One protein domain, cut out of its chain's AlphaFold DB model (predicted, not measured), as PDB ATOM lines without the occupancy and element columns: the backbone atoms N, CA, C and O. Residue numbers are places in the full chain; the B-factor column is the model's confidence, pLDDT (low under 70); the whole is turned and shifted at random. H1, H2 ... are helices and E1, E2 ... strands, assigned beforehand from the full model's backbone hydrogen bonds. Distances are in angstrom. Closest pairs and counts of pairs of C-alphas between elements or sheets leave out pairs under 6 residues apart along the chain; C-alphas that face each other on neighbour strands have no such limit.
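AT A GLANCE: This is residues 128 to 289 of the 289 residues of an uncharacterized protein of Halomonas pantelleriensis (UniProt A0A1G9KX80). A small four-stranded sheet has H1 and H4 over one of its faces, H4 over E1 and E4, and H1 toward the E3 side. Beyond H4, away from the sheet, come H3 and then H2 at one end of the domain, while H5 lies near the other end and only grazes the sheet. The printed part has 162 residues, with the named elements in the order H1, H2, H3, E1, E2, E3, H4, E4, H5; the sheet's order is E3, E2, E1, E4, mixed. The class is mixed, helices and strands, though the named elements hold only 66 residues, under half, and long loops such as residues 155 to 180 make up much of the rest. The whole is compact, with a radius of gyration of the C-alphas of 15.8 A and spans of 48 by 37 by 23 A.

IN THESE COORDINATES: H1, residues 130 to 135, begins at C-alpha 130 (75.808, -70.925, 29.349). H2 is residues 144 to 154, 14.9 A long, and H3 is residues 181 to 187. E1, residues 200 to 203, E2, residues 208 to 211, and E3, residues 216 to 219, form a meander, each strand the antiparallel neighbour of the one before. H4, residues 232 to 241, is 14.1 A long, and E4 is residues 245 to 248. H5, residues 260 to 275, is 22.1 A long and ends at C-alpha 275 (85.100, -79.092, 46.522).

HOW THE PARTS SIT: E1 and E4 are parallel, with N 247 and O 201 2.8 A apart. E1 and E2 form a hairpin, with N 202 and O 210 2.9 A apart; E2 and E3 form another, with N 218 and O 209 2.8 A apart. E3, H4 and E4 are a split strand-helix-strand unit, two strands running the same way with E2 and E1 between them; its crossover is right-handed. H4 is on the sheet at a height of 7.9 A, and its closest C-alphas to E4 are Leu 236 and Ala 246, 5.4 A. H1 is on the same face at 8.0 A, with Leu 134 and His 218 of E3 closest, their C-alphas 6.1 A apart. H3 touches H4 at a steep tilt of 42 degrees, the C-alphas of Val 186 and Ala 241 being closest at 6.3 A. H2 and H3 are close but not clearly touching, with the C-alphas of Gly 154 and Arg 187 closest at 7.3 A. H5 only grazes the sheet with residues 263 to 270. In H1, H2, H3, H4 and H5 every O i to N i+4 pair is within hydrogen-bond range.

THE WHOLE: The two C-alphas farthest apart are those of Glu 145 and Glu 275, 48.6 A. The printed part has no cut. The links H2 to H3, H3 to E1, E3 to H4 and E4 to H5 are long. The mean pLDDT of the printed part is 85.2, and residues 162 to 171, 225 to 226 and 281 to 289 are under 70.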
ATOM      1  N   MET A 128      80.445 -72.309  23.491       94.06
ATOM      2  CA  MET A 128      79.534 -71.230  23.857       94.06
ATOM      3  C   MET A 128      79.360 -71.166  25.367       94.06
ATOM      4  O   MET A 128      79.360 -72.195  26.038       94.06
ATOM      5  N   ASP A 129      79.167 -69.963  25.899       93.62
ATOM      6  CA  ASP A 129      78.810 -69.796  27.300       93.62
ATOM      7  C   ASP A 129      77.384 -70.291  27.595       93.62
ATOM      8  O   ASP A 129      76.552 -70.547  26.714       93.62
ATOM      9  N   SER A 130      77.091 -70.415  28.884       92.50
ATOM     10  CA  SER A 130      75.808 -70.925  29.349       92.50
ATOM     11  C   SER A 130      74.615 -70.056  28.932       92.50
ATOM     12  O   SER A 130      73.537 -70.588  28.653       92.50
ATOM     13  N   ALA A 131      74.789 -68.732  28.866       90.88
ATOM     14  CA  ALA A 131      73.740 -67.798  28.465       90.88
ATOM     15  C   ALA A 131      73.386 -67.937  26.977       90.88
ATOM     16  O   ALA A 131      72.204 -67.995  26.625       90.88
ATOM     17  N   GLY A 132      74.398 -68.027  26.112       93.94
ATOM     18  CA  GLY A 132      74.230 -68.282  24.691       93.94
ATOM     19  C   GLY A 132      73.569 -69.634  24.446       93.94
ATOM     20  O   GLY A 132      72.570 -69.697  23.728       93.94
ATOM     21  N   PHE A 133      74.059 -70.695  25.102       96.38
ATOM     22  CA  PHE A 133      73.527 -72.047  24.917       96.38
ATOM     23  C   PHE A 133      72.060 -72.157  25.352       96.38
ATOM     24  O   PHE A 133      71.250 -72.749  24.640       96.38
ATOM     25  N   LEU A 134      71.672 -71.510  26.458       95.25
ATOM     26  CA  LEU A 134      70.268 -71.435  26.881       95.25
ATOM     27  C   LEU A 134      69.362 -70.823  25.805       95.25
ATOM     28  O   LEU A 134      68.237 -71.283  25.614       95.25
ATOM     29  N   GLY A 135      69.846 -69.810  25.081       94.69
ATOM     30  CA  GLY A 135      69.117 -69.202  23.968       94.69
ATOM     31  C   GLY A 135      68.857 -70.168  22.805       94.69
ATOM     32  O   GLY A 135      67.879 -69.995  22.073       94.69
ATOM     33  N   LEU A 136      69.675 -71.215  22.660       97.19
ATOM     34  CA  LEU A 136      69.545 -72.206  21.594       97.19
ATOM     35  C   LEU A 136      68.390 -73.193  21.812       97.19
ATOM     36  O   LEU A 136      68.002 -73.864  20.860       97.19
ATOM     37  N   PHE A 137      67.763 -73.233  22.994       95.38
ATOM     38  CA  PHE A 137      66.498 -73.957  23.219       95.38
ATOM     39  C   PHE A 137      65.265 -73.246  22.628       95.38
ATOM     40  O   PHE A 137      64.122 -73.544  22.970       95.38
ATOM     41  N   THR A 138      65.489 -72.323  21.697       93.56
ATOM     42  CA  THR A 138      64.456 -71.755  20.830       93.56
ATOM     43  C   THR A 138      64.110 -72.742  19.714       93.56
ATOM     44  O   THR A 138      64.995 -73.426  19.197       93.56
ATOM     45  N   LEU A 139      62.832 -72.817  19.332       93.31
ATOM     46  CA  LEU A 139      62.384 -73.651  18.216       93.31
ATOM     47  C   LEU A 139      62.969 -73.144  16.894       93.31
ATOM     48  O   LEU A 139      62.999 -71.942  16.641       93.31
ATOM     49  N   VAL A 140      63.400 -74.070  16.042       93.81
ATOM     50  CA  VAL A 140      63.946 -73.750  14.715       93.81
ATOM     51  C   VAL A 140      62.873 -73.177  13.794       93.81
ATOM     52  O   VAL A 140      63.068 -72.138  13.170       93.81
ATOM     53  N   SER A 141      61.725 -73.845  13.727       90.75
ATOM     54  CA  SER A 141      60.578 -73.449  12.915       90.75
ATOM     55  C   SER A 141      59.305 -74.076  13.482       90.75
ATOM     56  O   SER A 141      59.367 -75.055  14.226       90.75
ATOM     57  N   GLU A 142      58.151 -73.526  13.113       87.31
ATOM     58  CA  GLU A 142      56.841 -74.162  13.313       87.31
ATOM     59  C   GLU A 142      56.389 -74.955  12.068       87.31
ATOM     60  O   GLU A 142      55.465 -75.766  12.148       87.31
ATOM     61  N   ASP A 143      57.051 -74.751  10.923       92.06
ATOM     62  CA  ASP A 143      56.780 -75.447   9.664       92.06
ATOM     63  C   ASP A 143      57.312 -76.888   9.712       92.06
ATOM     64  O   ASP A 143      58.522 -77.123   9.704       92.06
ATOM     65  N   GLN A 144      56.392 -77.855   9.747       90.38
ATOM     66  CA  GLN A 144      56.715 -79.279   9.852       90.38
ATOM     67  C   GLN A 144      57.500 -79.802   8.640       90.38
ATOM     68  O   GLN A 144      58.393 -80.625   8.822       90.38
ATOM     69  N   GLU A 145      57.237 -79.296   7.429       92.88
ATOM     70  CA  GLU A 145      57.981 -79.712   6.232       92.88
ATOM     71  C   GLU A 145      59.442 -79.263   6.336       92.88
ATOM     72  O   GLU A 145      60.369 -80.027   6.050       92.88
ATOM     73  N   LEU A 146      59.662 -78.034   6.814       93.88
ATOM     74  CA  LEU A 146      61.009 -77.518   7.037       93.88
ATOM     75  C   LEU A 146      61.735 -78.292   8.146       93.88
ATOM     76  O   LEU A 146      62.901 -78.645   7.967       93.88
ATOM     77  N   ILE A 147      61.059 -78.591   9.260       94.56
ATOM     78  CA  ILE A 147      61.630 -79.373  10.368       94.56
ATOM     79  C   ILE A 147      62.074 -80.752   9.881       94.56
ATOM     80  O   ILE A 147      63.208 -81.144  10.136       94.56
ATOM     81  N   GLU A 148      61.220 -81.477   9.156       94.19
ATOM     82  CA  GLU A 148      61.551 -82.805   8.626       94.19
ATOM     83  C   GLU A 148      62.728 -82.750   7.648       94.19
ATOM     84  O   GLU A 148      63.638 -83.584   7.706       94.19
ATOM     85  N   ARG A 149      62.755 -81.735   6.777       95.56
ATOM     86  CA  ARG A 149      63.843 -81.537   5.817       95.56
ATOM     87  C   ARG A 149      65.172 -81.242   6.515       95.56
ATOM     88  O   ARG A 149      66.185 -81.840   6.154       95.56
ATOM     89  N   LEU A 150      65.173 -80.358   7.514       96.81
ATOM     90  CA  LEU A 150      66.363 -80.019   8.298       96.81
ATOM     91  C   LEU A 150      66.818 -81.191   9.180       96.81
ATOM     92  O   LEU A 150      68.015 -81.460   9.241       96.81
ATOM     93  N   ALA A 151      65.890 -81.923   9.807       95.94
ATOM     94  CA  ALA A 151      66.175 -83.130  10.587       95.94
ATOM     95  C   ALA A 151      66.870 -84.193   9.730       95.94
ATOM     96  O   ALA A 151      67.917 -84.717  10.107       95.94
ATOM     97  N   SER A 152      66.306 -84.471   8.551       96.06
ATOM     98  CA  SER A 152      66.838 -85.449   7.602       96.06
ATOM     99  C   SER A 152      68.228 -85.051   7.112       96.06
ATOM    100  O   SER A 152      69.171 -85.833   7.224       96.06
ATOM    101  N   ALA A 153      68.391 -83.807   6.651       96.25
ATOM    102  CA  ALA A 153      69.677 -83.316   6.168       96.25
ATOM    103  C   ALA A 153      70.736 -83.215   7.275       96.25
ATOM    104  O   ALA A 153      71.919 -83.388   7.003       96.25
ATOM    105  N   GLY A 154      70.316 -82.917   8.506       95.12
ATOM    106  CA  GLY A 154      71.177 -82.834   9.683       95.12
ATOM    107  C   GLY A 154      71.482 -84.195  10.302       95.12
ATOM    108  O   GLY A 154      72.329 -84.268  11.185       95.12
ATOM    109  N   GLU A 155      70.808 -85.263   9.866       95.12
ATOM    110  CA  GLU A 155      70.835 -86.584  10.506       95.12
ATOM    111  C   GLU A 155      70.483 -86.507  12.006       95.12
ATOM    112  O   GLU A 155      71.065 -87.197  12.843       95.12
ATOM    113  N   ILE A 156      69.540 -85.628  12.355       94.00
ATOM    114  CA  ILE A 156      69.082 -85.392  13.726       94.00
ATOM    115  C   ILE A 156      67.744 -86.100  13.920       94.00
ATOM    116  O   ILE A 156      66.815 -85.935  13.129       94.00
ATOM    117  N   ALA A 157      67.619 -86.868  15.001       90.62
ATOM    118  CA  ALA A 157      66.326 -87.384  15.427       90.62
ATOM    119  C   ALA A 157      65.493 -86.228  15.994       90.62
ATOM    120  O   ALA A 157      65.769 -85.747  17.091       90.62
ATOM    121  N   ALA A 158      64.495 -85.772  15.234       89.19
ATOM    122  CA  ALA A 158      63.590 -84.736  15.707       89.19
ATOM    123  C   ALA A 158      62.804 -85.208  16.935       89.19
ATOM    124  O   ALA A 158      62.468 -86.389  17.078       89.19
ATOM    125  N   HIS A 159      62.498 -84.266  17.820       90.31
ATOM    126  CA  HIS A 159      61.748 -84.548  19.031       90.31
ATOM    127  C   HIS A 159      60.260 -84.558  18.729       90.31
ATOM    128  O   HIS A 159      59.774 -83.789  17.903       90.31
ATOM    129  N   THR A 160      59.515 -85.369  19.470       87.88
ATOM    130  CA  THR A 160      58.052 -85.362  19.419       87.88
ATOM    131  C   THR A 160      57.520 -84.926  20.770       87.88
ATOM    132  O   THR A 160      57.973 -85.403  21.814       87.88
ATOM    133  N   SER A 161      56.550 -84.015  20.779       83.38
ATOM    134  CA  SER A 161      55.890 -83.601  22.015       83.38
ATOM    135  C   SER A 161      55.296 -84.828  22.717       83.38
ATOM    136  O   SER A 161      54.530 -85.586  22.111       83.38
ATOM    137  N   ALA A 162      55.648 -85.045  23.983       64.38
ATOM    138  CA  ALA A 162      55.226 -86.238  24.708       64.38
ATOM    139  C   ALA A 162      53.701 -86.289  24.909       64.38
ATOM    140  O   ALA A 162      53.041 -85.272  25.133       64.38
ATOM    141  N   ASN A 163      53.158 -87.510  24.903       56.06
ATOM    142  CA  ASN A 163      51.737 -87.787  25.106       56.06
ATOM    143  C   ASN A 163      51.490 -88.639  26.379       56.06
ATOM    144  O   ASN A 163      50.840 -89.668  26.296       56.06
ATOM    145  N   ALA A 164      52.049 -88.280  27.549       43.06
ATOM    146  CA  ALA A 164      51.747 -88.863  28.887       43.06
ATOM    147  C   ALA A 164      52.648 -88.214  29.968       43.06
ATOM    148  O   ALA A 164      53.820 -88.016  29.684       43.06
ATOM    149  N   GLY A 165      52.284 -87.879  31.219       42.03
ATOM    150  CA  GLY A 165      51.066 -87.911  32.054       42.03
ATOM    151  C   GLY A 165      51.420 -87.267  33.426       42.03
ATOM    152  O   GLY A 165      52.561 -87.345  33.856       42.03
ATOM    153  N   SER A 166      50.563 -86.483  34.094       39.62
ATOM    154  CA  SER A 166      49.657 -86.954  35.167       39.62
ATOM    155  C   SER A 166      48.414 -86.065  35.366       39.62
ATOM    156  O   SER A 166      47.551 -86.388  36.179       39.62
ATOM    157  N   ASN A 167      48.254 -84.992  34.583       46.38
ATOM    158  CA  ASN A 167      47.062 -84.145  34.613       46.38
ATOM    159  C   ASN A 167      46.276 -84.280  33.304       46.38
ATOM    160  O   ASN A 167      46.758 -83.950  32.224       46.38
ATOM    161  N   ALA A 168      45.029 -84.747  33.395       41.88
ATOM    162  CA  ALA A 168      44.129 -84.952  32.255       41.88
ATOM    163  C   ALA A 168      43.814 -83.672  31.447       41.88
ATOM    164  O   ALA A 168      43.256 -83.768  30.359       41.88
ATOM    165  N   ALA A 169      44.202 -82.494  31.945       48.28
ATOM    166  CA  ALA A 169      44.044 -81.209  31.270       48.28
ATOM    167  C   ALA A 169      45.207 -80.839  30.328       48.28
ATOM    168  O   ALA A 169      45.099 -79.823  29.657       48.28
ATOM    169  N   SER A 170      46.299 -81.622  30.274       50.56
ATOM    170  CA  SER A 170      47.516 -81.296  29.510       50.56
ATOM    171  C   SER A 170      47.907 -82.343  28.458       50.56
ATOM    172  O   SER A 170      49.093 -82.523  28.184       50.56
ATOM    173  N   ARG A 171      46.943 -83.089  27.909       61.94
ATOM    174  CA  ARG A 171      47.225 -84.004  26.793       61.94
ATOM    175  C   ARG A 171      47.472 -83.174  25.542       61.94
ATOM    176  O   ARG A 171      46.619 -82.362  25.191       61.94
ATOM    177  N   CYS A 172      48.626 -83.371  24.914       72.19
ATOM    178  CA  CYS A 172      48.866 -82.854  23.578       72.19
ATOM    179  C   CYS A 172      47.929 -83.613  22.635       72.19
ATOM    180  O   CYS A 172      48.049 -84.827  22.464       72.19
ATOM    181  N   ASN A 173      46.917 -82.918  22.118       70.94
ATOM    182  CA  ASN A 173      45.863 -83.564  21.333       70.94
ATOM    183  C   ASN A 173      46.406 -84.152  20.021       70.94
ATOM    184  O   ASN A 173      45.893 -85.164  19.551       70.94
ATOM    185  N   GLU A 174      47.458 -83.545  19.479       77.81
ATOM    186  CA  GLU A 174      48.130 -83.948  18.248       77.81
ATOM    187  C   GLU A 174      49.637 -83.803  18.470       77.81
ATOM    188  O   GLU A 174      50.086 -82.679  18.680       77.81
ATOM    189  N   PRO A 175      50.412 -84.906  18.498       81.06
ATOM    190  CA  PRO A 175      51.852 -84.827  18.689       81.06
ATOM    191  C   PRO A 175      52.507 -83.924  17.645       81.06
ATOM    192  O   PRO A 175      52.304 -84.107  16.448       81.06
ATOM    193  N   THR A 176      53.324 -82.990  18.113       85.50
ATOM    194  CA  THR A 176      54.051 -82.032  17.281       85.50
ATOM    195  C   THR A 176      55.509 -82.440  17.209       85.50
ATOM    196  O   THR A 176      56.123 -82.704  18.250       85.50
ATOM    197  N   VAL A 177      56.065 -82.477  16.001       89.62
ATOM    198  CA  VAL A 177      57.503 -82.666  15.803       89.62
ATOM    199  C   VAL A 177      58.191 -81.309  15.916       89.62
ATOM    200  O   VAL A 177      57.670 -80.297  15.441       89.62
ATOM    201  N   TYR A 178      59.336 -81.271  16.592       92.00
ATOM    202  CA  TYR A 178      60.094 -80.045  16.802       92.00
ATOM    203  C   TYR A 178      61.603 -80.286  16.870       92.00
ATOM    204  O   TYR A 178      62.078 -81.382  17.174       92.00
ATOM    205  N   LEU A 179      62.345 -79.213  16.603       94.75
ATOM    206  CA  LEU A 179      63.789 -79.100  16.773       94.75
ATOM    207  C   LEU A 179      64.101 -77.771  17.451       94.75
ATOM    208  O   LEU A 179      63.452 -76.759  17.173       94.75
ATOM    209  N   HIS A 180      65.124 -77.772  18.288       95.69
ATOM    210  CA  HIS A 180      65.764 -76.571  18.793       95.69
ATOM    211  C   HIS A 180      67.049 -76.279  18.021       95.69
ATOM    212  O   HIS A 180      67.692 -77.179  17.479       95.69
ATOM    213  N   TYR A 181      67.493 -75.024  18.043       97.50
ATOM    214  CA  TYR A 181      68.833 -74.686  17.552       97.50
ATOM    215  C   TYR A 181      69.929 -75.451  18.315       97.50
ATOM    216  O   TYR A 181      70.963 -75.786  17.740       97.50
ATOM    217  N   ALA A 182      69.684 -75.795  19.581       97.50
ATOM    218  CA  ALA A 182      70.592 -76.584  20.408       97.50
ATOM    219  C   ALA A 182      70.848 -77.992  19.833       97.50
ATOM    220  O   ALA A 182      71.961 -78.501  19.949       97.50
ATOM    221  N   ASP A 183      69.869 -78.592  19.141       97.62
ATOM    222  CA  ASP A 183      70.052 -79.879  18.460       97.62
ATOM    223  C   ASP A 183      71.103 -79.766  17.345       97.62
ATOM    224  O   ASP A 183      71.999 -80.607  17.221       97.62
ATOM    225  N   PHE A 184      71.045 -78.683  16.565       98.19
ATOM    226  CA  PHE A 184      72.036 -78.397  15.528       98.19
ATOM    227  C   PHE A 184      73.395 -78.044  16.120       98.19
ATOM    228  O   PHE A 184      74.414 -78.489  15.599       98.19
ATOM    229  N   PHE A 185      73.433 -77.289  17.217       98.38
ATOM    230  CA  PHE A 185      74.680 -76.966  17.905       98.38
ATOM    231  C   PHE A 185      75.440 -78.231  18.309       98.38
ATOM    232  O   PHE A 185      76.606 -78.394  17.946       98.38
ATOM    233  N   VAL A 186      74.749 -79.181  18.945       96.94
ATOM    234  CA  VAL A 186      75.305 -80.500  19.278       96.94
ATOM    235  C   VAL A 186      75.693 -81.274  18.018       96.94
ATOM    236  O   VAL A 186      76.770 -81.872  17.965       96.94
ATOM    237  N   ARG A 187      74.871 -81.236  16.960       96.75
ATOM    238  CA  ARG A 187      75.190 -81.907  15.689       96.75
ATOM    239  C   ARG A 187      76.470 -81.373  15.039       96.75
ATOM    240  O   ARG A 187      77.213 -82.155  14.434       96.75
ATOM    241  N   PHE A 188      76.758 -80.086  15.205       96.94
ATOM    242  CA  PHE A 188      78.020 -79.446  14.828       96.94
ATOM    243  C   PHE A 188      79.128 -79.634  15.874       96.94
ATOM    244  O   PHE A 188      80.135 -78.936  15.830       96.94
ATOM    245  N   SER A 189      78.993 -80.599  16.788       96.00
ATOM    246  CA  SER A 189      79.976 -80.882  17.843       96.00
ATOM    247  C   SER A 189      80.263 -79.676  18.750       96.00
ATOM    248  O   SER A 189      81.372 -79.564  19.268       96.00
ATOM    249  N   GLY A 190      79.290 -78.773  18.903       96.31
ATOM    250  CA  GLY A 190      79.384 -77.629  19.800       96.31
ATOM    251  C   GLY A 190      79.448 -78.067  21.259       96.31
ATOM    252  O   GLY A 190      78.841 -79.069  21.646       96.31
ATOM    253  N   GLN A 191      80.193 -77.308  22.056       95.50
ATOM    254  CA  GLN A 191      80.370 -77.550  23.484       95.50
ATOM    255  C   GLN A 191      79.921 -76.338  24.288       95.50
ATOM    256  O   GLN A 191      80.141 -75.202  23.876       95.50
ATOM    257  N   VAL A 192      79.289 -76.573  25.431       94.56
ATOM    258  CA  VAL A 192      78.949 -75.497  26.362       94.56
ATOM    259  C   VAL A 192      79.993 -75.410  27.467       94.56
ATOM    260  O   VAL A 192      80.323 -76.403  28.115       94.56
ATOM    261  N   GLU A 193      80.516 -74.208  27.675       90.81
ATOM    262  CA  GLU A 193      81.497 -73.921  28.710       90.81
ATOM    263  C   GLU A 193      80.803 -73.448  29.991       90.81
ATOM    264  O   GLU A 193      79.894 -72.612  29.978       90.81
ATOM    265  N   GLY A 194      81.264 -74.000  31.110       84.38
ATOM    266  CA  GLY A 194      80.926 -73.565  32.461       84.38
ATOM    267  C   GLY A 194      82.177 -73.509  33.333       84.38
ATOM    268  O   GLY A 194      83.307 -73.649  32.845       84.38
ATOM    269  N   TYR A 195      81.999 -73.333  34.638       75.88
ATOM    270  CA  TYR A 195      83.101 -73.385  35.594       75.88
ATOM    271  C   TYR A 195      83.844 -74.726  35.504       75.88
ATOM    272  O   TYR A 195      83.250 -75.795  35.403       75.88
ATOM    273  N   ASN A 196      85.181 -74.672  35.525       76.12
ATOM    274  CA  ASN A 196      86.048 -75.844  35.325       76.12
ATOM    275  C   ASN A 196      85.739 -76.640  34.035       76.12
ATOM    276  O   ASN A 196      85.925 -77.853  34.001       76.12
ATOM    277  N   ASN A 197      85.323 -75.954  32.963       78.25
ATOM    278  CA  ASN A 197      85.011 -76.517  31.639       78.25
ATOM    279  C   ASN A 197      83.753 -77.406  31.585       78.25
ATOM    280  O   ASN A 197      83.592 -78.174  30.636       78.25
ATOM    281  N   LYS A 198      82.857 -77.321  32.576       85.19
ATOM    282  CA  LYS A 198      81.609 -78.095  32.613       85.19
ATOM    283  C   LYS A 198      80.462 -77.229  33.112       85.19
ATOM    284  O   LYS A 198      80.462 -76.849  34.271       85.19
ATOM    285  N   ALA A 199      79.481 -76.968  32.252       91.19
ATOM    286  CA  ALA A 199      78.249 -76.296  32.655       91.19
ATOM    287  C   ALA A 199      77.304 -77.254  33.394       91.19
ATOM    288  O   ALA A 199      77.211 -78.434  33.044       91.19
ATOM    289  N   TRP A 200      76.557 -76.738  34.367       92.50
ATOM    290  CA  TRP A 200      75.483 -77.461  35.054       92.50
ATOM    291  C   TRP A 200      74.099 -76.958  34.645       92.50
ATOM    292  O   TRP A 200      73.762 -75.791  34.861       92.50
ATOM    293  N   TYR A 201      73.257 -77.862  34.142       94.56
ATOM    294  CA  TYR A 201      71.870 -77.575  33.781       94.56
ATOM    295  C   TYR A 201      70.881 -78.421  34.564       94.56
ATOM    296  O   TYR A 201      71.069 -79.619  34.737       94.56
ATOM    297  N   VAL A 202      69.767 -77.812  34.966       93.81
ATOM    298  CA  VAL A 202      68.634 -78.516  35.582       93.81
ATOM    299  C   VAL A 202      67.355 -78.331  34.780       93.81
ATOM    300  O   VAL A 202      67.086 -77.243  34.265       93.81
ATOM    301  N   SER A 203      66.521 -79.367  34.746       92.56
ATOM    302  CA  SER A 203      65.141 -79.290  34.262       92.56
ATOM    303  C   SER A 203      64.234 -80.227  35.060       92.56
ATOM    304  O   SER A 203      64.688 -81.211  35.642       92.56
ATOM    305  N   GLY A 204      62.947 -79.895  35.137       88.38
ATOM    306  CA  GLY A 204      61.964 -80.603  35.957       88.38
ATOM    307  C   GLY A 204      60.601 -80.697  35.286       88.38
ATOM    308  O   GLY A 204      60.489 -80.863  34.076       88.38
ATOM    309  N   ASN A 205      59.534 -80.567  36.072       82.38
ATOM    310  CA  ASN A 205      58.161 -80.634  35.560       82.38
ATOM    311  C   ASN A 205      57.675 -79.306  34.948       82.38
ATOM    312  O   ASN A 205      56.629 -79.247  34.296       82.38
ATOM    313  N   HIS A 206      58.392 -78.213  35.208       81.31
ATOM    314  CA  HIS A 206      58.122 -76.926  34.572       81.31
ATOM    315  C   HIS A 206      58.810 -76.847  33.212       81.31
ATOM    316  O   HIS A 206      59.789 -77.540  32.953       81.31
ATOM    317  N   ARG A 207      58.261 -76.006  32.330       83.06
ATOM    318  CA  ARG A 207      58.759 -75.779  30.966       83.06
ATOM    319  C   ARG A 207      59.996 -74.883  31.010       83.06
ATOM    320  O   ARG A 207      59.964 -73.754  30.535       83.06
ATOM    321  N   GLU A 208      61.051 -75.348  31.656       90.50
ATOM    322  CA  GLU A 208      62.253 -74.555  31.866       90.50
ATOM    323  C   GLU A 208      63.513 -75.417  31.901       90.50
ATOM    324  O   GLU A 208      63.490 -76.579  32.314       90.50
ATOM    325  N   ILE A 209      64.621 -74.808  31.499       94.62
ATOM    326  CA  ILE A 209      65.978 -75.268  31.781       94.62
ATOM    327  C   ILE A 209      66.732 -74.124  32.445       94.62
ATOM    328  O   ILE A 209      66.557 -72.962  32.077       94.62
ATOM    329  N   THR A 210      67.532 -74.437  33.459       95.88
ATOM    330  CA  THR A 210      68.292 -73.431  34.204       95.88
ATOM    331  C   THR A 210      69.767 -73.786  34.264       95.88
ATOM    332  O   THR A 210      70.093 -74.908  34.641       95.88
ATOM    333  N   SER A 211      70.635 -72.824  33.932       95.06
ATOM    334  CA  SER A 211      72.057 -72.868  34.298       95.06
ATOM    335  C   SER A 211      72.174 -72.672  35.808       95.06
ATOM    336  O   SER A 211      71.703 -71.664  36.347       95.06
ATOM    337  N   VAL A 212      72.765 -73.646  36.497       92.62
ATOM    338  CA  VAL A 212      72.973 -73.615  37.954       92.62
ATOM    339  C   VAL A 212      73.962 -72.513  38.328       92.62
ATOM    340  O   VAL A 212      73.733 -71.784  39.294       92.62
ATOM    341  N   GLU A 213      75.028 -72.384  37.542       87.81
ATOM    342  CA  GLU A 213      76.153 -71.478  37.782       87.81
ATOM    343  C   GLU A 213      75.751 -70.016  37.625       87.81
ATOM    344  O   GLU A 213      75.957 -69.206  38.531       87.81
ATOM    345  N   ASP A 214      75.106 -69.688  36.507       88.56
ATOM    346  CA  ASP A 214      74.692 -68.314  36.225       88.56
ATOM    347  C   ASP A 214      73.339 -67.975  36.849       88.56
ATOM    348  O   ASP A 214      72.912 -66.817  36.847       88.56
ATOM    349  N   ASN A 215      72.639 -68.984  37.384       91.88
ATOM    350  CA  ASN A 215      71.269 -68.865  37.871       91.88
ATOM    351  C   ASN A 215      70.355 -68.219  36.804       91.88
ATOM    352  O   ASN A 215      69.533 -67.345  37.101       91.88
ATOM    353  N   LEU A 216      70.530 -68.650  35.551       93.12
ATOM    354  CA  LEU A 216      69.787 -68.188  34.381       93.12
ATOM    355  C   LEU A 216      68.783 -69.248  33.950       93.12
ATOM    356  O   LEU A 216      69.165 -70.362  33.602       93.12
ATOM    357  N   THR A 217      67.504 -68.886  33.935       94.50
ATOM    358  CA  THR A 217      66.412 -69.770  33.521       94.50
ATOM    359  C   THR A 217      65.910 -69.378  32.138       94.50
ATOM    360  O   THR A 217      65.535 -68.227  31.912       94.50
ATOM    361  N   HIS A 218      65.842 -70.351  31.231       94.19
ATOM    362  CA  HIS A 218      65.159 -70.228  29.951       94.19
ATOM    363  C   HIS A 218      63.813 -70.952  30.018       94.19
ATOM    364  O   HIS A 218      63.757 -72.154  30.287       94.19
ATOM    365  N   SER A 219      62.725 -70.222  29.773       91.12
ATOM    366  CA  SER A 219      61.393 -70.812  29.631       91.12
ATOM    367  C   SER A 219      61.212 -71.351  28.217       91.12
ATOM    368  O   SER A 219      61.317 -70.606  27.248       91.12
ATOM    369  N   LEU A 220      60.909 -72.640  28.119       88.44
ATOM    370  CA  LEU A 220      60.717 -73.339  26.855       88.44
ATOM    371  C   LEU A 220      59.402 -72.897  26.209       88.44
ATOM    372  O   LEU A 220      58.376 -72.768  26.887       88.44
ATOM    373  N   GLN A 221      59.446 -72.679  24.896       83.31
ATOM    374  CA  GLN A 221      58.298 -72.222  24.118       83.31
ATOM    375  C   GLN A 221      57.180 -73.274  24.068       83.31
ATOM    376  O   GLN A 221      57.409 -74.483  24.182       83.31
ATOM    377  N   ASP A 222      55.950 -72.795  23.887       81.81
ATOM    378  CA  ASP A 222      54.800 -73.662  23.653       81.81
ATOM    379  C   ASP A 222      54.826 -74.172  22.214       81.81
ATOM    380  O   ASP A 222      55.110 -73.427  21.283       81.81
ATOM    381  N   LEU A 223      54.526 -75.458  22.047       84.50
ATOM    382  CA  LEU A 223      54.467 -76.077  20.728       84.50
ATOM    383  C   LEU A 223      53.095 -75.833  20.082       84.50
ATOM    384  O   LEU A 223      52.094 -75.758  20.807       84.50
ATOM    385  N   PRO A 224      53.015 -75.786  18.738       75.94
ATOM    386  CA  PRO A 224      51.747 -75.783  18.018       75.94
ATOM    387  C   PRO A 224      50.835 -76.926  18.478       75.94
ATOM    388  O   PRO A 224      51.205 -78.092  18.400       75.94
ATOM    389  N   GLY A 225      49.633 -76.596  18.953       69.69
ATOM    390  CA  GLY A 225      48.662 -77.574  19.448       69.69
ATOM    391  C   GLY A 225      48.302 -77.393  20.923       69.69
ATOM    392  O   GLY A 225      49.049 -76.864  21.746       69.69
ATOM    393  N   MET A 226      47.087 -77.810  21.277       69.31
ATOM    394  CA  MET A 226      46.575 -77.609  22.630       69.31
ATOM    395  C   MET A 226      47.360 -78.472  23.624       69.31
ATOM    396  O   MET A 226      47.356 -79.696  23.526       69.31
ATOM    397  N   ASN A 227      47.987 -77.816  24.606       73.38
ATOM    398  CA  ASN A 227      48.789 -78.426  25.669       73.38
ATOM    399  C   ASN A 227      50.060 -79.163  25.227       73.38
ATOM    400  O   ASN A 227      50.617 -79.922  26.022       73.38
ATOM    401  N   CYS A 228      50.549 -78.935  24.012       79.44
ATOM    402  CA  CYS A 228      51.807 -79.515  23.565       79.44
ATOM    403  C   CYS A 228      52.989 -78.816  24.261       79.44
ATOM    404  O   CYS A 228      52.939 -77.625  24.595       79.44
ATOM    405  N   ARG A 229      54.008 -79.598  24.631       82.44
ATOM    406  CA  ARG A 229      55.143 -79.140  25.443       82.44
ATOM    407  C   ARG A 229      56.435 -79.727  24.917       82.44
ATOM    408  O   ARG A 229      56.465 -80.906  24.561       82.44
ATOM    409  N   VAL A 230      57.491 -78.927  24.985       86.31
ATOM    410  CA  VAL A 230      58.860 -79.431  24.935       86.31
ATOM    411  C   VAL A 230      59.071 -80.396  26.105       86.31
ATOM    412  O   VAL A 230      58.673 -80.116  27.239       86.31
ATOM    413  N   GLY A 231      59.644 -81.563  25.818       82.38
ATOM    414  CA  GLY A 231      59.931 -82.582  26.821       82.38
ATOM    415  C   GLY A 231      61.220 -82.266  27.574       82.38
ATOM    416  O   GLY A 231      62.232 -81.965  26.949       82.38
ATOM    417  N   LYS A 232      61.213 -82.393  28.905       86.75
ATOM    418  CA  LYS A 232      62.424 -82.191  29.720       86.75
ATOM    419  C   LYS A 232      63.575 -83.114  29.301       86.75
ATOM    420  O   LYS A 232      64.713 -82.674  29.245       86.75
ATOM    421  N   GLU A 233      63.264 -84.362  28.932       87.44
ATOM    422  CA  GLU A 233      64.262 -85.354  28.510       87.44
ATOM    423  C   GLU A 233      64.990 -84.915  27.242       87.44
ATOM    424  O   GLU A 233      66.201 -85.087  27.144       87.44
ATOM    425  N   ALA A 234      64.274 -84.297  26.296       88.44
ATOM    426  CA  ALA A 234      64.879 -83.752  25.085       88.44
ATOM    427  C   ALA A 234      65.919 -82.685  25.444       88.44
ATOM    428  O   ALA A 234      67.059 -82.737  24.999       88.44
ATOM    429  N   VAL A 235      65.547 -81.759  26.326       91.81
ATOM    430  CA  VAL A 235      66.399 -80.642  26.738       91.81
ATOM    431  C   VAL A 235      67.607 -81.109  27.562       91.81
ATOM    432  O   VAL A 235      68.726 -80.676  27.297       91.81
ATOM    433  N   LEU A 236      67.415 -82.039  28.504       92.56
ATOM    434  CA  LEU A 236      68.500 -82.621  29.305       92.56
ATOM    435  C   LEU A 236      69.466 -83.457  28.453       92.56
ATOM    436  O   LEU A 236      70.678 -83.353  28.627       92.56
ATOM    437  N   THR A 237      68.950 -84.236  27.499       92.56
ATOM    438  CA  THR A 237      69.781 -85.027  26.576       92.56
ATOM    439  C   THR A 237      70.639 -84.122  25.700       92.56
ATOM    440  O   THR A 237      71.831 -84.372  25.545       92.56
ATOM    441  N   VAL A 238      70.063 -83.043  25.163       94.75
ATOM    442  CA  VAL A 238      70.794 -82.069  24.342       94.75
ATOM    443  C   VAL A 238      71.857 -81.336  25.161       94.75
ATOM    444  O   VAL A 238      72.988 -81.209  24.703       94.75
ATOM    445  N   ALA A 239      71.543 -80.916  26.391       95.25
ATOM    446  CA  ALA A 239      72.529 -80.308  27.285       95.25
ATOM    447  C   ALA A 239      73.698 -81.265  27.583       95.25
ATOM    448  O   ALA A 239      74.860 -80.880  27.461       95.25
ATOM    449  N   SER A 240      73.400 -82.528  27.902       93.94
ATOM    450  CA  SER A 240      74.427 -83.546  28.146       93.94
ATOM    451  C   SER A 240      75.286 -83.808  26.905       93.94
ATOM    452  O   SER A 240      76.511 -83.873  26.999       93.94
ATOM    453  N   ALA A 241      74.672 -83.865  25.720       93.75
ATOM    454  CA  ALA A 241      75.385 -84.043  24.459       93.75
ATOM    455  C   ALA A 241      76.264 -82.836  24.074       93.75
ATOM    456  O   ALA A 241      77.259 -83.012  23.373       93.75
ATOM    457  N   ALA A 242      75.950 -81.635  24.574       94.62
ATOM    458  CA  ALA A 242      76.807 -80.450  24.489       94.62
ATOM    459  C   ALA A 242      77.960 -80.454  25.519       94.62
ATOM    460  O   ALA A 242      78.724 -79.495  25.598       94.62
ATOM    461  N   GLY A 243      78.101 -81.520  26.314       91.94
ATOM    462  CA  GLY A 243      79.173 -81.690  27.295       91.94
ATOM    463  C   GLY A 243      78.836 -81.227  28.714       91.94
ATOM    464  O   GLY A 243      79.709 -81.326  29.582       91.94
ATOM    465  N   ALA A 244      77.607 -80.767  28.969       92.75
ATOM    466  CA  ALA A 244      77.166 -80.323  30.289       92.75
ATOM    467  C   ALA A 244      76.792 -81.478  31.231       92.75
ATOM    468  O   ALA A 244      76.413 -82.569  30.802       92.75
ATOM    469  N   ILE A 245      76.799 -81.192  32.532       91.75
ATOM    470  CA  ILE A 245      76.150 -82.021  33.548       91.75
ATOM    471  C   ILE A 245      74.668 -81.636  33.573       91.75
ATOM    472  O   ILE A 245      74.299 -80.523  33.949       91.75
ATOM    473  N   ALA A 246      73.812 -82.552  33.123       92.56
ATOM    474  CA  ALA A 246      72.369 -82.352  33.044       92.56
ATOM    475  C   ALA A 246      71.669 -83.062  34.209       92.56
ATOM    476  O   ALA A 246      71.924 -84.232  34.472       92.56
ATOM    477  N   ILE A 247      70.778 -82.370  34.913       91.56
ATOM    478  CA  ILE A 247      70.162 -82.871  36.142       91.56
ATOM    479  C   ILE A 247      68.643 -82.848  36.037       91.56
ATOM    480  O   ILE A 247      68.029 -81.799  35.808       91.56
ATOM    481  N   ASP A 248      68.028 -84.001  36.288       91.69
ATOM    482  CA  ASP A 248      66.580 -84.108  36.446       91.69
ATOM    483  C   ASP A 248      66.182 -83.812  37.900       91.69
ATOM    484  O   ASP A 248      66.551 -84.527  38.833       91.69
ATOM    485  N   ILE A 249      65.392 -82.755  38.099       89.69
ATOM    486  CA  ILE A 249      64.852 -82.381  39.417       89.69
ATOM    487  C   ILE A 249      63.436 -82.937  39.677       89.69
ATOM    488  O   ILE A 249      62.776 -82.567  40.655       89.69
ATOM    489  N   GLY A 250      62.949 -83.832  38.815       86.19
ATOM    490  CA  GLY A 250      61.756 -84.654  39.011       86.19
ATOM    491  C   GLY A 250      60.508 -84.208  38.237       86.19
ATOM    492  O   GLY A 250      60.510 -83.257  37.458       86.19
ATOM    493  N   ASN A 251      59.402 -84.929  38.464       83.19
ATOM    494  CA  ASN A 251      58.152 -84.832  37.687       83.19
ATOM    495  C   ASN A 251      56.957 -84.234  38.451       83.19
ATOM    496  O   ASN A 251      55.842 -84.184  37.928       83.19
ATOM    497  N   ILE A 252      57.140 -83.805  39.701       82.19
ATOM    498  CA  ILE A 252      56.045 -83.252  40.510       82.19
ATOM    499  C   ILE A 252      55.929 -81.739  40.319       82.19
ATOM    500  O   ILE A 252      56.844 -81.081  39.843       82.19
ATOM    501  N   HIS A 253      54.796 -81.134  40.679       76.19
ATOM    502  CA  HIS A 253      54.577 -79.693  40.468       76.19
ATOM    503  C   HIS A 253      55.639 -78.791  41.137       76.19
ATOM    504  O   HIS A 253      55.968 -77.727  40.612       76.19
ATOM    505  N   SER A 254      56.210 -79.231  42.262       81.62
ATOM    506  CA  SER A 254      57.299 -78.542  42.968       81.62
ATOM    507  C   SER A 254      58.697 -78.804  42.391       81.62
ATOM    508  O   SER A 254      59.650 -78.168  42.842       81.62
ATOM    509  N   SER A 255      58.840 -79.696  41.404       83.94
ATOM    510  CA  SER A 255      60.084 -79.937  40.659       83.94
ATOM    511  C   SER A 255      60.331 -78.802  39.666       83.94
ATOM    512  O   SER A 255      60.144 -78.951  38.461       83.94
ATOM    513  N   ASN A 256      60.682 -77.637  40.199       86.62
ATOM    514  CA  ASN A 256      61.119 -76.460  39.455       86.62
ATOM    515  C   ASN A 256      62.289 -75.797  40.180       86.62
ATOM    516  O   ASN A 256      62.442 -75.967  41.397       86.62
ATOM    517  N   TRP A 257      63.094 -75.044  39.431       91.06
ATOM    518  CA  TRP A 257      64.300 -74.402  39.954       91.06
ATOM    519  C   TRP A 257      63.990 -73.389  41.061       91.06
ATOM    520  O   TRP A 257      64.747 -73.238  42.019       91.06
ATOM    521  N   ASN A 258      62.836 -72.730  40.974       89.50
ATOM    522  CA  ASN A 258      62.439 -71.675  41.902       89.50
ATOM    523  C   ASN A 258      61.971 -72.195  43.273       89.50
ATOM    524  O   ASN A 258      61.845 -71.410  44.218       89.50
ATOM    525  N   THR A 259      61.750 -73.503  43.430       90.81
ATOM    526  CA  THR A 259      61.445 -74.107  44.732       90.81
ATOM    527  C   THR A 259      62.684 -74.045  45.642       90.81
ATOM    528  O   THR A 259      63.707 -74.654  45.318       90.81
ATOM    529  N   PRO A 260      62.622 -73.400  46.830       91.44
ATOM    530  CA  PRO A 260      63.800 -73.196  47.679       91.44
ATOM    531  C   PRO A 260      64.524 -74.477  48.109       91.44
ATOM    532  O   PRO A 260      65.746 -74.469  48.240       91.44
ATOM    533  N   SER A 261      63.790 -75.571  48.344       89.19
ATOM    534  CA  SER A 261      64.392 -76.865  48.686       89.19
ATOM    535  C   SER A 261      65.152 -77.459  47.505       89.19
ATOM    536  O   SER A 261      66.292 -77.867  47.681       89.19
ATOM    537  N   THR A 262      64.559 -77.440  46.309       89.44
ATOM    538  CA  THR A 262      65.190 -77.919  45.074       89.44
ATOM    539  C   THR A 262      66.463 -77.141  44.781       89.44
ATOM    540  O   THR A 262      67.525 -77.741  44.644       89.44
ATOM    541  N   ARG A 263      66.380 -75.804  44.782       91.00
ATOM    542  CA  ARG A 263      67.540 -74.939  44.551       91.00
ATOM    543  C   ARG A 263      68.658 -75.212  45.550       91.00
ATOM    544  O   ARG A 263      69.806 -75.356  45.153       91.00
ATOM    545  N   ARG A 264      68.329 -75.311  46.843       91.44
ATOM    546  CA  ARG A 264      69.315 -75.601  47.892       91.44
ATOM    547  C   ARG A 264      70.009 -76.939  47.656       91.44
ATOM    548  O   ARG A 264      71.229 -76.981  47.738       91.44
ATOM    549  N   THR A 265      69.253 -77.999  47.377       90.50
ATOM    550  CA  THR A 265      69.811 -79.330  47.109       90.50
ATOM    551  C   THR A 265      70.766 -79.305  45.918       90.50
ATOM    552  O   THR A 265      71.902 -79.742  46.063       90.50
ATOM    553  N   VAL A 266      70.351 -78.738  44.780       91.38
ATOM    554  CA  VAL A 266      71.195 -78.677  43.574       91.38
ATOM    555  C   VAL A 266      72.456 -77.852  43.821       91.38
ATOM    556  O   VAL A 266      73.549 -78.311  43.517       91.38
ATOM    557  N   VAL A 267      72.323 -76.650  44.393       91.69
ATOM    558  CA  VAL A 267      73.475 -75.771  44.656       91.69
ATOM    559  C   VAL A 267      74.451 -76.430  45.630       91.69
ATOM    560  O   VAL A 267      75.651 -76.362  45.411       91.69
ATOM    561  N   THR A 268      73.950 -77.137  46.648       91.31
ATOM    562  CA  THR A 268      74.806 -77.877  47.589       91.31
ATOM    563  C   THR A 268      75.557 -79.009  46.881       91.31
ATOM    564  O   THR A 268      76.738 -79.208  47.140       91.31
ATOM    565  N   ALA A 269      74.902 -79.741  45.972       89.56
ATOM    566  CA  ALA A 269      75.551 -80.785  45.176       89.56
ATOM    567  C   ALA A 269      76.625 -80.207  44.236       89.56
ATOM    568  O   ALA A 269      77.723 -80.749  44.153       89.56
ATOM    569  N   HIS A 270      76.338 -79.075  43.591       89.56
ATOM    570  CA  HIS A 270      77.299 -78.358  42.754       89.56
ATOM    571  C   HIS A 270      78.512 -77.859  43.563       89.56
ATOM    572  O   HIS A 270      79.653 -78.055  43.153       89.56
ATOM    573  N   GLU A 271      78.294 -77.274  44.745       89.44
ATOM    574  CA  GLU A 271      79.375 -76.856  45.652       89.44
ATOM    575  C   GLU A 271      80.242 -78.047  46.091       89.44
ATOM    576  O   GLU A 271      81.467 -77.969  46.040       89.44
ATOM    577  N   GLN A 272      79.625 -79.179  46.445       89.50
ATOM    578  CA  GLN A 272      80.347 -80.406  46.798       89.50
ATOM    579  C   GLN A 272      81.153 -80.972  45.623       89.50
ATOM    580  O   GLN A 272      82.272 -81.447  45.817       89.50
ATOM    581  N   TRP A 273      80.613 -80.904  44.405       88.12
ATOM    582  CA  TRP A 273      81.327 -81.291  43.190       88.12
ATOM    583  C   TRP A 273      82.558 -80.406  42.950       88.12
ATOM    584  O   TRP A 273      83.644 -80.925  42.677       88.12
ATOM    585  N   LEU A 274      82.439 -79.087  43.147       87.06
ATOM    586  CA  LEU A 274      83.575 -78.161  43.089       87.06
ATOM    587  C   LEU A 274      84.627 -78.475  44.167       87.06
ATOM    588  O   LEU A 274      85.820 -78.524  43.862       87.06
ATOM    589  N   GLU A 275      84.207 -78.725  45.411       88.06
ATOM    590  CA  GLU A 275      85.100 -79.092  46.522       88.06
ATOM    591  C   GLU A 275      85.845 -80.414  46.277       88.06
ATOM    592  O   GLU A 275      86.997 -80.564  46.691       88.06
ATOM    593  N   ALA A 276      85.218 -81.355  45.566       85.62
ATOM    594  CA  ALA A 276      85.821 -82.621  45.158       85.62
ATOM    595  C   ALA A 276      86.819 -82.486  43.991       85.62
ATOM    596  O   ALA A 276      87.417 -83.482  43.581       85.62
ATOM    597  N   GLY A 277      87.027 -81.274  43.469       83.94
ATOM    598  CA  GLY A 277      87.932 -81.009  42.354       83.94
ATOM    599  C   GLY A 277      87.293 -81.188  40.979       83.94
ATOM    600  O   GLY A 277      88.027 -81.432  40.027       83.94
ATOM    601  N   ALA A 278      85.964 -81.060  40.884       83.50
ATOM    602  CA  ALA A 278      85.204 -81.130  39.637       83.50
ATOM    603  C   ALA A 278      85.472 -82.418  38.828       83.50
ATOM    604  O   ALA A 278      85.973 -82.343  37.706       83.50
ATOM    605  N   PRO A 279      85.191 -83.613  39.392       79.62
ATOM    606  CA  PRO A 279      85.366 -84.866  38.665       79.62
ATOM    607  C   PRO A 279      84.514 -84.890  37.388       79.62
ATOM    608  O   PRO A 279      83.383 -84.392  37.383       79.62
ATOM    609  N   ASP A 280      85.050 -85.500  36.329       70.56
ATOM    610  CA  ASP A 280      84.288 -85.790  35.116       70.56
ATOM    611  C   ASP A 280      83.165 -86.778  35.455       70.56
ATOM    612  O   ASP A 280      83.423 -87.891  35.918       70.56
ATOM    613  N   ASP A 281      81.922 -86.354  35.242       65.38
ATOM    614  CA  ASP A 281      80.740 -87.206  35.327       65.38
ATOM    615  C   ASP A 281      80.045 -87.219  33.956       65.38
ATOM    616  O   ASP A 281      79.771 -86.165  33.371       65.38
ATOM    617  N   ASP A 282      79.810 -88.419  33.419       53.81
ATOM    618  CA  ASP A 282      79.567 -88.646  31.983       53.81
ATOM    619  C   ASP A 282      78.076 -88.796  31.601       53.81
ATOM    620  O   ASP A 282      77.763 -89.258  30.502       53.81
ATOM    621  N   GLY A 283      77.118 -88.430  32.465       52.88
ATOM    622  CA  GLY A 283      75.697 -88.590  32.126       52.88
ATOM    623  C   GLY A 283      74.695 -87.797  32.968       52.88
ATOM    624  O   GLY A 283      75.071 -87.201  33.978       52.88
ATOM    625  N   PRO A 284      73.407 -87.780  32.557       53.78
ATOM    626  CA  PRO A 284      72.359 -87.101  33.299       53.78
ATOM    627  C   PRO A 284      72.214 -87.690  34.702       53.78
ATOM    628  O   PRO A 284      72.050 -88.901  34.853       53.78
ATOM    629  N   GLN A 285      72.257 -86.840  35.723       66.06
ATOM    630  CA  GLN A 285      72.139 -87.263  37.116       66.06
ATOM    631  C   GLN A 285      70.742 -86.963  37.655       66.06
ATOM    632  O   GLN A 285      70.207 -85.869  37.481       66.06
ATOM    633  N   SER A 286      70.143 -87.927  38.350       59.22
ATOM    634  CA  SER A 286      68.969 -87.676  39.184       59.22
ATOM    635  C   SER A 286      69.445 -87.327  40.591       59.22
ATOM    636  O   SER A 286      70.176 -88.091  41.216       59.22
ATOM    637  N   LEU A 287      69.035 -86.165  41.107       58.19
ATOM    638  CA  LEU A 287      69.312 -85.779  42.500       58.19
ATOM    639  C   LEU A 287      68.286 -86.347  43.495       58.19
ATOM    640  O   LEU A 287      68.398 -86.092  44.696       58.19
ATOM    641  N   PHE A 288      67.263 -87.058  43.012       55.59
ATOM    642  CA  PHE A 288      66.120 -87.503  43.815       55.59
ATOM    643  C   PHE A 288      65.856 -89.013  43.738       55.59
ATOM    644  O   PHE A 288      64.741 -89.434  44.060       55.59
ATOM    645  N   ASP A 289      66.854 -89.803  43.336       43.03
ATOM    646  CA  ASP A 289      66.796 -91.271  43.418       43.03
ATOM    647  C   ASP A 289      66.773 -91.781  44.871       43.03
ATOM    648  O   ASP A 289      67.532 -91.253  45.722       43.03
TER     649      ASP A 289